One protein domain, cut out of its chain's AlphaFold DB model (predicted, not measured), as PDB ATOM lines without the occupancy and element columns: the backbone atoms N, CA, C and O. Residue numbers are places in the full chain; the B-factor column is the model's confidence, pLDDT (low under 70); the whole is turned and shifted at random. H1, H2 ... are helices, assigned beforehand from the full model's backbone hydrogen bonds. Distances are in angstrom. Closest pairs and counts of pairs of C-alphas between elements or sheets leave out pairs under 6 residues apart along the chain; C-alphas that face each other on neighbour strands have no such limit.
ATOM      1  N   LYS A  70     -39.509  19.930 -39.933       78.75
ATOM      2  CA  LYS A  70     -40.747  19.876 -40.714       78.75
ATOM      3  C   LYS A  70     -41.796  18.948 -40.087       78.75
ATOM      4  O   LYS A  70     -42.968  19.316 -40.056       78.75
ATOM      5  N   GLU A  71     -41.390  17.800 -39.536       82.69
ATOM      6  CA  GLU A  71     -42.328  16.870 -38.887       82.69
ATOM      7  C   GLU A  71     -43.004  17.495 -37.653       82.69
ATOM      8  O   GLU A  71     -44.205  17.326 -37.437       82.69
ATOM      9  N   GLU A  72     -42.254  18.270 -36.865       83.62
ATOM     10  CA  GLU A  72     -42.771  18.965 -35.681       83.62
ATOM     11  C   GLU A  72     -43.780  20.051 -36.078       83.62
ATOM     12  O   GLU A  72     -44.835  20.181 -35.454       83.62
ATOM     13  N   ILE A  73     -43.508  20.788 -37.162       82.69
ATOM     14  CA  ILE A  73     -44.428  21.793 -37.716       82.69
ATOM     15  C   ILE A  73     -45.738  21.139 -38.180       82.69
ATOM     16  O   ILE A  73     -46.825  21.663 -37.914       82.69
ATOM     17  N   GLU A  74     -45.662  19.997 -38.867       85.62
ATOM     18  CA  GLU A  74     -46.843  19.266 -39.338       85.62
ATOM     19  C   GLU A  74     -47.682  18.715 -38.175       85.62
ATOM     20  O   GLU A  74     -48.910  18.858 -38.190       85.62
ATOM     21  N   SER A  75     -47.030  18.180 -37.138       87.00
ATOM     22  CA  SER A  75     -47.681  17.730 -35.901       87.00
ATOM     23  C   SER A  75     -48.399  18.878 -35.179       87.00
ATOM     24  O   SER A  75     -49.598  18.788 -34.891       87.00
ATOM     25  N   LEU A  76     -47.710  20.009 -34.978       88.12
ATOM     26  CA  LEU A  76     -48.279  21.217 -34.372       88.12
ATOM     27  C   LEU A  76     -49.498  21.706 -35.154       88.12
ATOM     28  O   LEU A  76     -50.557  21.966 -34.582       88.12
ATOM     29  N   LYS A  77     -49.394  21.764 -36.481       87.06
ATOM     30  CA  LYS A  77     -50.498  22.155 -37.360       87.06
ATOM     31  C   LYS A  77     -51.687  21.197 -37.254       87.06
ATOM     32  O   LYS A  77     -52.828  21.656 -37.219       87.06
ATOM     33  N   ALA A  78     -51.454  19.886 -37.199       89.06
ATOM     34  CA  ALA A  78     -52.517  18.900 -37.017       89.06
ATOM     35  C   ALA A  78     -53.211  19.050 -35.655       89.06
ATOM     36  O   ALA A  78     -54.434  18.927 -35.573       89.06
ATOM     37  N   LYS A  79     -52.452  19.366 -34.599       88.69
ATOM     38  CA  LYS A  79     -52.988  19.617 -33.259       88.69
ATOM     39  C   LYS A  79     -53.825  20.896 -33.223       88.69
ATOM     40  O   LYS A  79     -54.980  20.841 -32.821       88.69
ATOM     41  N   LEU A  80     -53.307  22.005 -33.744       89.00
ATOM     42  CA  LEU A  80     -54.002  23.299 -33.778       89.00
ATOM     43  C   LEU A  80     -55.284  23.281 -34.630       89.00
ATOM     44  O   LEU A  80     -56.244  23.985 -34.328       89.00
ATOM     45  N   LYS A  81     -55.354  22.434 -35.669       88.19
ATOM     46  CA  LYS A  81     -56.588  22.219 -36.448       88.19
ATOM     47  C   LYS A  81     -57.744  21.644 -35.623       88.19
ATOM     48  O   LYS A  81     -58.891  21.774 -36.042       88.19
ATOM     49  N   LYS A  82     -57.468  21.030 -34.468       87.88
ATOM     50  CA  LYS A  82     -58.497  20.507 -33.554       87.88
ATOM     51  C   LYS A  82     -59.234  21.622 -32.797       87.88
ATOM     52  O   LYS A  82     -60.251  21.345 -32.169       87.88
ATOM     53  N   GLY A  83     -58.776  22.873 -32.894       83.44
ATOM     54  CA  GLY A  83     -59.380  24.024 -32.229       83.44
ATOM     55  C   GLY A  83     -58.643  24.364 -30.941       83.44
ATOM     56  O   GLY A  83     -57.424  24.474 -30.958       83.44
ATOM     57  N   ALA A  84     -59.371  24.554 -29.841       85.25
ATOM     58  CA  ALA A  84     -58.755  24.860 -28.555       85.25
ATOM     59  C   ALA A  84     -57.875  23.691 -28.083       85.25
ATOM     60  O   ALA A  84     -58.337  22.549 -28.015       85.25
ATOM     61  N   VAL A  85     -56.611  23.974 -27.769       88.06
ATOM     62  CA  VAL A  85     -55.625  22.953 -27.399       88.06
ATOM     63  C   VAL A  85     -54.768  23.396 -26.229       88.06
ATOM     64  O   VAL A  85     -54.482  24.581 -26.043       88.06
ATOM     65  N   THR A  86     -54.328  22.407 -25.458       87.25
ATOM     66  CA  THR A  86     -53.254  22.557 -24.486       87.25
ATOM     67  C   THR A  86     -51.926  22.147 -25.115       87.25
ATOM     68  O   THR A  86     -51.815  21.092 -25.754       87.25
ATOM     69  N   LEU A  87     -50.924  23.006 -24.964       87.25
ATOM     70  CA  LEU A  87     -49.568  22.772 -25.447       87.25
ATOM     71  C   LEU A  87     -48.710  22.160 -24.339       87.25
ATOM     72  O   LEU A  87     -48.848  22.491 -23.161       87.25
ATOM     73  N   THR A  88     -47.807  21.276 -24.732       88.81
ATOM     74  CA  THR A  88     -46.656  20.881 -23.915       88.81
ATOM     75  C   THR A  88     -45.593  21.980 -23.943       88.81
ATOM     76  O   THR A  88     -45.642  22.877 -24.786       88.81
ATOM     77  N   ASP A  89     -44.628  21.921 -23.024       85.69
ATOM     78  CA  ASP A  89     -43.519  22.880 -22.972       85.69
ATOM     79  C   ASP A  89     -42.736  22.942 -24.295       85.69
ATOM     80  O   ASP A  89     -42.509  24.027 -24.827       85.69
ATOM     81  N   GLU A  90     -42.424  21.786 -24.887       85.69
ATOM     82  CA  GLU A  90     -41.705  21.699 -26.167       85.69
ATOM     83  C   GLU A  90     -42.520  22.269 -27.337       85.69
ATOM     84  O   GLU A  90     -41.998  22.997 -28.182       85.69
ATOM     85  N   GLU A  91     -43.822  21.977 -27.387       86.38
ATOM     86  CA  GLU A  91     -44.710  22.510 -28.424       86.38
ATOM     87  C   GLU A  91     -44.841  24.032 -28.328       86.38
ATOM     88  O   GLU A  91     -44.853  24.710 -29.357       86.38
ATOM     89  N   ALA A  92     -44.926  24.566 -27.106       85.88
ATOM     90  CA  ALA A  92     -44.985  25.999 -26.859       85.88
ATOM     91  C   ALA A  92     -43.677  26.696 -27.260       85.88
ATOM     92  O   ALA A  92     -43.710  27.753 -27.895       85.88
ATOM     93  N   GLU A  93     -42.528  26.088 -26.965       84.69
ATOM     94  CA  GLU A  93     -41.223  26.606 -27.373       84.69
ATOM     95  C   GLU A  93     -41.080  26.627 -28.904       84.69
ATOM     96  O   GLU A  93     -40.766  27.670 -29.487       84.69
ATOM     97  N   ASN A  94     -41.392  25.509 -29.566       84.50
ATOM     98  CA  ASN A  94     -41.336  25.386 -31.021       84.50
ATOM     99  C   ASN A  94     -42.288  26.381 -31.712       84.50
ATOM    100  O   ASN A  94     -41.900  27.057 -32.666       84.50
ATOM    101  N   LEU A  95     -43.522  26.538 -31.214       83.56
ATOM    102  CA  LEU A  95     -44.469  27.534 -31.728       83.56
ATOM    103  C   LEU A  95     -43.946  28.957 -31.565       83.56
ATOM    104  O   LEU A  95     -44.015  29.744 -32.507       83.56
ATOM    105  N   THR A  96     -43.408  29.272 -30.388       82.81
ATOM    106  CA  THR A  96     -42.858  30.591 -30.071       82.81
ATOM    107  C   THR A  96     -41.717  30.959 -31.014       82.81
ATOM    108  O   THR A  96     -41.658  32.097 -31.477       82.81
ATOM    109  N   GLN A  97     -40.844  30.006 -31.346       78.19
ATOM    110  CA  GLN A  97     -39.807  30.204 -32.359       78.19
ATOM    111  C   GLN A  97     -40.451  30.477 -33.725       78.19
ATOM    112  O   GLN A  97     -40.261  31.538 -34.305       78.19
ATOM    113  N   LEU A  98     -41.352  29.615 -34.193       77.25
ATOM    114  CA  LEU A  98     -41.975  29.762 -35.516       77.25
ATOM    115  C   LEU A  98     -42.749  31.078 -35.725       77.25
ATOM    116  O   LEU A  98     -42.828  31.572 -36.856       77.25
ATOM    117  N   ILE A  99     -43.340  31.651 -34.670       77.56
ATOM    118  CA  ILE A  99     -44.089  32.913 -34.778       77.56
ATOM    119  C   ILE A  99     -43.228  34.157 -34.588       77.56
ATOM    120  O   ILE A  99     -43.541  35.191 -35.202       77.56
ATOM    121  N   LYS A 100     -42.161  34.072 -33.780       70.06
ATOM    122  CA  LYS A 100     -41.280  35.206 -33.513       70.06
ATOM    123  C   LYS A 100     -40.660  35.683 -34.829       70.06
ATOM    124  O   LYS A 100     -40.277  34.878 -35.681       70.06
ATOM    125  N   PRO A 101     -40.596  37.004 -35.059       58.62
ATOM    126  CA  PRO A 101     -39.926  37.542 -36.230       58.62
ATOM    127  C   PRO A 101     -38.441  37.179 -36.152       58.62
ATOM    128  O   PRO A 101     -37.683  37.775 -35.398       58.62
ATOM    129  N   HIS A 102     -38.040  36.164 -36.916       55.97
ATOM    130  CA  HIS A 102     -36.693  35.607 -36.822       55.97
ATOM    131  C   HIS A 102     -35.616  36.438 -37.509       55.97
ATOM    132  O   HIS A 102     -34.438  36.182 -37.295       55.97
ATOM    133  N   PHE A 103     -35.991  37.431 -38.312       47.31
ATOM    134  CA  PHE A 103     -35.034  38.312 -38.959       47.31
ATOM    135  C   PHE A 103     -35.750  39.591 -39.390       47.31
ATOM    136  O   PHE A 103     -36.531  39.584 -40.349       47.31
ATOM    137  N   ASP A 104     -35.484  40.701 -38.702       46.31
ATOM    138  CA  ASP A 104     -35.523  41.981 -39.400       46.31
ATOM    139  C   ASP A 104     -34.418  41.874 -40.447       46.31
ATOM    140  O   ASP A 104     -33.283  41.543 -40.109       46.31
ATOM    141  N   GLY A 105     -34.750  42.054 -41.726       46.78
ATOM    142  CA  GLY A 105     -33.749  42.041 -42.791       46.78
ATOM    143  C   GLY A 105     -32.560  42.952 -42.458       46.78
ATOM    144  O   GLY A 105     -32.658  43.777 -41.545       46.78
ATOM    145  N   PRO A 106     -31.440  42.824 -43.189       50.00
ATOM    146  CA  PRO A 106     -30.269  43.651 -42.929       50.00
ATOM    147  C   PRO A 106     -30.695  45.119 -42.782       50.00
ATOM    148  O   PRO A 106     -31.507  45.613 -43.566       50.00
ATOM    149  N   LYS A 107     -30.249  45.770 -41.707       54.00
ATOM    150  CA  LYS A 107     -30.508  47.190 -41.464       54.00
ATOM    151  C   LYS A 107     -29.345  47.986 -42.057       54.00
ATOM    152  O   LYS A 107     -28.211  47.505 -41.996       54.00
ATOM    153  N   PRO A 108     -29.607  49.154 -42.661       51.25
ATOM    154  CA  PRO A 108     -28.526  50.037 -43.065       51.25
ATOM    155  C   PRO A 108     -27.716  50.431 -41.821       51.25
ATOM    156  O   PRO A 108     -28.294  50.747 -40.785       51.25
ATOM    157  N   ASP A 109     -26.389  50.359 -41.922       55.84
ATOM    158  CA  ASP A 109     -25.474  50.753 -40.845       55.84
ATOM    159  C   ASP A 109     -25.381  52.287 -40.759       55.84
ATOM    160  O   ASP A 109     -25.479  52.980 -41.777       55.84
ATOM    161  N   ASP A 110     -25.154  52.827 -39.561       62.38
ATOM    162  CA  ASP A 110     -25.056  54.276 -39.342       62.38
ATOM    163  C   ASP A 110     -23.878  54.921 -40.084       62.38
ATOM    164  O   ASP A 110     -23.947  56.100 -40.435       62.38
ATOM    165  N   LYS A 111     -22.825  54.149 -40.386       59.62
ATOM    166  CA  LYS A 111     -21.635  54.588 -41.132       59.62
ATOM    167  C   LYS A 111     -21.847  54.613 -42.647       59.62
ATOM    168  O   LYS A 111     -20.943  55.024 -43.375       59.62
ATOM    169  N   MET A 112     -22.997  54.155 -43.150       66.38
ATOM    170  CA  MET A 112     -23.332  54.288 -44.567       66.38
ATOM    171  C   MET A 112     -23.607  55.753 -44.918       66.38
ATOM    172  O   MET A 112     -24.257  56.470 -44.163       66.38
ATOM    173  N   SER A 113     -23.163  56.182 -46.103       66.81
ATOM    174  CA  SER A 113     -23.610  57.454 -46.686       66.81
ATOM    175  C   SER A 113     -25.133  57.445 -46.850       66.81
ATOM    176  O   SER A 113     -25.703  56.406 -47.196       66.81
ATOM    177  N   GLU A 114     -25.786  58.593 -46.658       68.62
ATOM    178  CA  GLU A 114     -27.238  58.763 -46.830       68.62
ATOM    179  C   GLU A 114     -27.723  58.275 -48.205       68.62
ATOM    180  O   GLU A 114     -28.781  57.658 -48.319       68.62
ATOM    181  N   GLU A 115     -26.900  58.430 -49.244       66.25
ATOM    182  CA  GLU A 115     -27.175  57.910 -50.588       66.25
ATOM    183  C   GLU A 115     -27.202  56.370 -50.629       66.25
ATOM    184  O   GLU A 115     -28.129  55.788 -51.195       66.25
ATOM    185  N   CYS A 116     -26.256  55.696 -49.957       64.31
ATOM    186  CA  CYS A 116     -26.251  54.234 -49.847       64.31
ATOM    187  C   CYS A 116     -27.372  53.724 -48.927       64.31
ATOM    188  O   CYS A 116     -27.926  52.661 -49.204       64.31
ATOM    189  N   LYS A 117     -27.750  54.452 -47.862       69.56
ATOM    190  CA  LYS A 117     -28.918  54.098 -47.029       69.56
ATOM    191  C   LYS A 117     -30.195  54.138 -47.860       69.56
ATOM    192  O   LYS A 117     -30.998  53.211 -47.804       69.56
ATOM    193  N   LEU A 118     -30.356  55.171 -48.680       66.31
ATOM    194  CA  LEU A 118     -31.525  55.358 -49.532       66.31
ATOM    195  C   LEU A 118     -31.569  54.333 -50.679       66.31
ATOM    196  O   LEU A 118     -32.643  53.840 -51.027       66.31
ATOM    197  N   GLU A 119     -30.420  53.947 -51.236       65.38
ATOM    198  CA  GLU A 119     -30.317  52.856 -52.213       65.38
ATOM    199  C   GLU A 119     -30.578  51.479 -51.581       65.38
ATOM    200  O   GLU A 119     -31.301  50.660 -52.153       65.38
ATOM    201  N   PHE A 120     -30.072  51.241 -50.369       65.31
ATOM    202  CA  PHE A 120     -30.367  50.056 -49.566       65.31
ATOM    203  C   PHE A 120     -31.868  49.963 -49.275       65.31
ATOM    204  O   PHE A 120     -32.510  48.957 -49.577       65.31
ATOM    205  N   GLU A 121     -32.478  51.038 -48.784       63.41
ATOM    206  CA  GLU A 121     -33.920  51.096 -48.587       63.41
ATOM    207  C   GLU A 121     -34.685  50.876 -49.893       63.41
ATOM    208  O   GLU A 121     -35.634  50.109 -49.894       63.41
ATOM    209  N   LYS A 122     -34.277  51.441 -51.032       65.12
ATOM    210  CA  LYS A 122     -34.925  51.148 -52.326       65.12
ATOM    211  C   LYS A 122     -34.803  49.672 -52.720       65.12
ATOM    212  O   LYS A 122     -35.779  49.080 -53.183       65.12
ATOM    213  N   LYS A 123     -33.638  49.058 -52.496       59.50
ATOM    214  CA  LYS A 123     -33.350  47.652 -52.821       59.50
ATOM    215  C   LYS A 123     -34.112  46.670 -51.925       59.50
ATOM    216  O   LYS A 123     -34.539  45.619 -52.402       59.50
ATOM    217  N   PHE A 124     -34.319  47.015 -50.652       55.59
ATOM    218  CA  PHE A 124     -34.936  46.138 -49.649       55.59
ATOM    219  C   PHE A 124     -36.398  46.496 -49.299       55.59
ATOM    220  O   PHE A 124     -37.187  45.587 -49.041       55.59
ATOM    221  N   LYS A 125     -36.819  47.771 -49.368       51.66
ATOM    222  CA  LYS A 125     -38.235  48.218 -49.290       51.66
ATOM    223  C   LYS A 125     -38.979  48.082 -50.628       51.66
ATOM    224  O   LYS A 125     -40.204  48.162 -50.648       51.66
ATOM    225  N   GLY A 126     -38.272  47.839 -51.738       41.94
ATOM    226  CA  GLY A 126     -38.838  47.705 -53.088       41.94
ATOM    227  C   GLY A 126     -39.554  46.384 -53.394       41.94
ATOM    228  O   GLY A 126     -40.237  46.287 -54.415       41.94
ATOM    229  N   ARG A 136     -49.452  40.660 -41.903       55.00
ATOM    230  CA  ARG A 136     -48.490  41.054 -40.885       55.00
ATOM    231  C   ARG A 136     -49.336  41.197 -39.639       55.00
ATOM    232  O   ARG A 136     -49.940  42.244 -39.457       55.00
ATOM    233  N   LEU A 137     -49.415  40.119 -38.854       59.50
ATOM    234  CA  LEU A 137     -49.838  40.245 -37.474       59.50
ATOM    235  C   LEU A 137     -49.042  41.406 -36.906       59.50
ATOM    236  O   LEU A 137     -47.820  41.485 -37.119       59.50
ATOM    237  N   SER A 138     -49.759  42.339 -36.297       67.69
ATOM    238  CA  SER A 138     -49.107  43.466 -35.663       67.69
ATOM    239  C   SER A 138     -48.178  42.943 -34.563       67.69
ATOM    240  O   SER A 138     -48.279  41.786 -34.134       67.69
ATOM    241  N   LYS A 139     -47.225  43.763 -34.124       70.38
ATOM    242  CA  LYS A 139     -46.309  43.348 -33.055       70.38
ATOM    243  C   LYS A 139     -47.098  42.939 -31.807       70.38
ATOM    244  O   LYS A 139     -46.797  41.924 -31.196       70.38
ATOM    245  N   GLU A 140     -48.183  43.654 -31.542       76.88
ATOM    246  CA  GLU A 140     -49.117  43.421 -30.447       76.88
ATOM    247  C   GLU A 140     -49.861  42.087 -30.600       76.88
ATOM    248  O   GLU A 140     -50.017  41.353 -29.627       76.88
ATOM    249  N   GLU A 141     -50.287  41.725 -31.817       79.69
ATOM    250  CA  GLU A 141     -50.901  40.417 -32.064       79.69
ATOM    251  C   GLU A 141     -49.906  39.270 -31.862       79.69
ATOM    252  O   GLU A 141     -50.274  38.234 -31.310       79.69
ATOM    253  N   ILE A 142     -48.650  39.447 -32.289       78.88
ATOM    254  CA  ILE A 142     -47.586  38.462 -32.056       78.88
ATOM    255  C   ILE A 142     -47.333  38.317 -30.556       78.88
ATOM    256  O   ILE A 142     -47.306  37.192 -30.066       78.88
ATOM    257  N   ASP A 143     -47.199  39.423 -29.829       82.56
ATOM    258  CA  ASP A 143     -46.954  39.411 -28.387       82.56
ATOM    259  C   ASP A 143     -48.128  38.765 -27.631       82.56
ATOM    260  O   ASP A 143     -47.918  37.939 -26.741       82.56
ATOM    261  N   SER A 144     -49.370  39.043 -28.044       86.00
ATOM    262  CA  SER A 144     -50.565  38.381 -27.507       86.00
ATOM    263  C   SER A 144     -50.534  36.871 -27.746       86.00
ATOM    264  O   SER A 144     -50.789  36.102 -26.824       86.00
ATOM    265  N   LEU A 145     -50.195  36.433 -28.962       87.25
ATOM    266  CA  LEU A 145     -50.084  35.013 -29.301       87.25
ATOM    267  C   LEU A 145     -48.972  34.321 -28.509       87.25
ATOM    268  O   LEU A 145     -49.187  33.220 -28.010       87.25
ATOM    269  N   VAL A 146     -47.811  34.965 -28.356       86.25
ATOM    270  CA  VAL A 146     -46.702  34.458 -27.531       86.25
ATOM    271  C   VAL A 146     -47.149  34.287 -26.079       86.25
ATOM    272  O   VAL A 146     -46.870  33.255 -25.478       86.25
ATOM    273  N   ASN A 147     -47.886  35.248 -25.519       88.88
ATOM    274  CA  ASN A 147     -48.405  35.144 -24.155       88.88
ATOM    275  C   ASN A 147     -49.383  33.972 -23.998       88.88
ATOM    276  O   ASN A 147     -49.259  33.198 -23.047       88.88
ATOM    277  N   SER A 148     -50.301  33.783 -24.947       88.00
ATOM    278  CA  SER A 148     -51.226  32.646 -24.927       88.00
ATOM    279  C   SER A 148     -50.498  31.308 -25.078       88.00
ATOM    280  O   SER A 148     -50.786  30.362 -24.344       88.00
ATOM    281  N   ILE A 149     -49.477  31.233 -25.936       88.94
ATOM    282  CA  ILE A 149     -48.601  30.058 -26.053       88.94
ATOM    283  C   ILE A 149     -47.869  29.777 -24.733       88.94
ATOM    284  O   ILE A 149     -47.877  28.637 -24.271       88.94
ATOM    285  N   ASN A 150     -47.309  30.804 -24.086       86.62
ATOM    286  CA  ASN A 150     -46.636  30.679 -22.786       86.62
ATOM    287  C   ASN A 150     -47.598  30.228 -21.676       86.62
ATOM    288  O   ASN A 150     -47.205  29.502 -20.767       86.62
ATOM    289  N   SER A 151     -48.877  30.606 -21.772       86.81
ATOM    290  CA  SER A 151     -49.941  30.124 -20.882       86.81
ATOM    291  C   SER A 151     -50.345  28.663 -21.143       86.81
ATOM    292  O   SER A 151     -51.154  28.098 -20.401       86.81
ATOM    293  N   LYS A 152     -49.789  28.047 -22.199       87.75
ATOM    294  CA  LYS A 152     -50.048  26.684 -22.691       87.75
ATOM    295  C   LYS A 152     -51.492  26.418 -23.102       87.75
ATOM    296  O   LYS A 152     -51.833  25.274 -23.401       87.75
ATOM    297  N   LYS A 153     -52.350  27.436 -23.122       89.06
ATOM    298  CA  LYS A 153     -53.766  27.325 -23.465       89.06
ATOM    299  C   LYS A 153     -54.055  28.229 -24.645       89.06
ATOM    300  O   LYS A 153     -53.904  29.441 -24.551       89.06
ATOM    301  N   LEU A 154     -54.490  27.622 -25.741       87.69
ATOM    302  CA  LEU A 154     -54.892  28.344 -26.938       87.69
ATOM    303  C   LEU A 154     -56.394  28.231 -27.142       87.69
ATOM    304  O   LEU A 154     -56.972  27.144 -27.067       87.69
ATOM    305  N   THR A 155     -57.015  29.361 -27.453       88.88
ATOM    306  CA  THR A 155     -58.403  29.422 -27.910       88.88
ATOM    307  C   THR A 155     -58.530  28.891 -29.339       88.88
ATOM    308  O   THR A 155     -57.543  28.657 -30.052       88.88
ATOM    309  N   LYS A 156     -59.770  28.673 -29.784       87.88
ATOM    310  CA  LYS A 156     -60.058  28.199 -31.142       87.88
ATOM    311  C   LYS A 156     -59.611  29.227 -32.188       87.88
ATOM    312  O   LYS A 156     -59.091  28.859 -33.241       87.88
ATOM    313  N   GLU A 157     -59.782  30.505 -31.878       86.31
ATOM    314  CA  GLU A 157     -59.431  31.647 -32.715       86.31
ATOM    315  C   GLU A 157     -57.910  31.766 -32.864       86.31
ATOM    316  O   GLU A 157     -57.402  31.854 -33.983       86.31
ATOM    317  N   GLU A 158     -57.171  31.695 -31.755       87.75
ATOM    318  CA  GLU A 158     -55.703  31.730 -31.753       87.75
ATOM    319  C   GLU A 158     -55.113  30.528 -32.486       87.75
ATOM    320  O   GLU A 158     -54.207  30.684 -33.305       87.75
ATOM    321  N   SER A 159     -55.673  29.337 -32.270       87.19
ATOM    322  CA  SER A 159     -55.222  28.121 -32.951       87.19
ATOM    323  C   SER A 159     -55.445  28.203 -34.464       87.19
ATOM    324  O   SER A 159     -54.563  27.839 -35.242       87.19
ATOM    325  N   SER A 160     -56.574  28.768 -34.902       85.62
ATOM    326  CA  SER A 160     -56.840  29.037 -36.322       85.62
ATOM    327  C   SER A 160     -55.843  30.040 -36.914       85.62
ATOM    328  O   SER A 160     -55.287  29.796 -37.990       85.62
ATOM    329  N   LYS A 161     -55.539  31.131 -36.193       85.19
ATOM    330  CA  LYS A 161     -54.509  32.103 -36.595       85.19
ATOM    331  C   LYS A 161     -53.132  31.441 -36.719       85.19
ATOM    332  O   LYS A 161     -52.452  31.639 -37.724       85.19
ATOM    333  N   LEU A 162     -52.737  30.608 -35.757       85.56
ATOM    334  CA  LEU A 162     -51.468  29.877 -35.794       85.56
ATOM    335  C   LEU A 162     -51.394  28.913 -36.981       85.56
ATOM    336  O   LEU A 162     -50.388  28.892 -37.682       85.56
ATOM    337  N   VAL A 163     -52.469  28.180 -37.287       84.88
ATOM    338  CA  VAL A 163     -52.528  27.324 -38.486       84.88
ATOM    339  C   VAL A 163     -52.342  28.142 -39.763       84.88
ATOM    340  O   VAL A 163     -51.617  27.709 -40.658       84.88
ATOM    341  N   GLN A 164     -52.945  29.331 -39.862       80.56
ATOM    342  CA  GLN A 164     -52.743  30.219 -41.013       80.56
ATOM    343  C   GLN A 164     -51.284  30.682 -41.139       80.56
ATOM    344  O   GLN A 164     -50.762  30.738 -42.252       80.56
ATOM    345  N   LEU A 165     -50.602  30.957 -40.021       77.19
ATOM    346  CA  LEU A 165     -49.177  31.306 -40.020       77.19
ATOM    347  C   LEU A 165     -48.281  30.125 -40.423       77.19
ATOM    348  O   LEU A 165     -47.340  30.320 -41.194       77.19
ATOM    349  N   LEU A 166     -48.579  28.923 -39.916       78.81
ATOM    350  CA  LEU A 166     -47.812  27.693 -40.154       78.81
ATOM    351  C   LEU A 166     -48.073  27.068 -41.532       78.81
ATOM    352  O   LEU A 166     -47.256  26.301 -42.024       78.81
ATOM    353  N   ASN A 167     -49.182  27.404 -42.198       73.75
ATOM    354  CA  ASN A 167     -49.498  26.965 -43.565       73.75
ATOM    355  C   ASN A 167     -48.615  27.596 -44.656       73.75
ATOM    356  O   ASN A 167     -48.884  27.408 -45.843       73.75
ATOM    357  N   ARG A 168     -47.582  28.358 -44.290       62.91
ATOM    358  CA  ARG A 168     -46.714  29.019 -45.260       62.91
ATOM    359  C   ARG A 168     -45.915  28.014 -46.096       62.91
ATOM    360  O   ARG A 168     -45.335  27.097 -45.519       62.91
TER     361      ARG A 168
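What this domain is: This is residues 70 to 126 and 136 to 168 of the 176 residues of an uncharacterized protein of Leptotrichia sp. oral taxon 498 (UniProt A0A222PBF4). Four short helices form a small body of two side-by-side pairs, H1 with H5 and H2 with H4, the one pair set crosswise to the other. From this body residues 100 to 113 run off as a long arm to a lone helix, H3, which packs on no other helix; the arm and H3 make the length of the whole. The printed part has 90 residues with five named helices, H1 to H5 in order along the chain, and no named strand; the class is all helix. The whole is loose, with a radius of gyration of the C-alphas of 17.3 A and spans of 51 by 23 by 21 A.

How they stand to each other: Start at H1, residues 70 to 80, and look across to H5, residues 156 to 166: they touch, closest at the C-alphas of Leu 80 and Ser 159, 5.0 A apart, and run opposite ways at a shallow tilt of 21 degrees. Go on to H2, residues 89 to 99, which is close to H1 but not clearly touching: the closest C-alphas, of Leu 76 and Glu 91, are 7.1 A apart, and the lines are about perpendicular at 79 degrees. H2 touches H4, residues 139 to 150, closest at the C-alphas of Ala 92 and Ile 149, 5.5 A apart; they run opposite ways at a shallow tilt of 12 degrees. H4 and H5 are close but not clearly touching, with the C-alphas of Leu 145 and Glu 158 closest at 7.0 A, at a steep tilt of 69.9 degrees, only just short of about perpendicular. H3, residues 114 to 125, is apart from H1, H2, H4 and H5. Between the helices, residues 85 to 86 pair antiparallel with residues 153 to 154. In H1, H2, H3, H4 and H5 every O i to N i+4 pair is within hydrogen-bond range.

Where its parts are: Find C-alpha 70 at (-40.747, 19.876, -40.714); from there H1 runs 15.3 A to C-alpha 80. H2 runs 15.5 A from Asp 89 to Ile 99. Find C-alpha 114 at (-27.238, 58.763, -46.830), where H3 begins its 15.4 A to Lys 125. H4 runs 16.3 A from Lys 139 to Asn 150, and H5 runs 15.2 A from Lys 156 to C-alpha 166 at (-47.812, 27.693, -40.154).

The domain as a whole: The two C-alphas farthest apart, of Lys 82 and Ser 113, are 52.5 A apart. Residues 127 to 135 are not printed, and C-alphas 126 and 136 are 16.9 A apart across this cut, in the link from H3 to H4. The link from H2 to H3 is long, with 14 residues. The mean pLDDT of the printed part is 75.9; look for values under 70 at residues 101 to 126, residues 136 to 138 and residue 168.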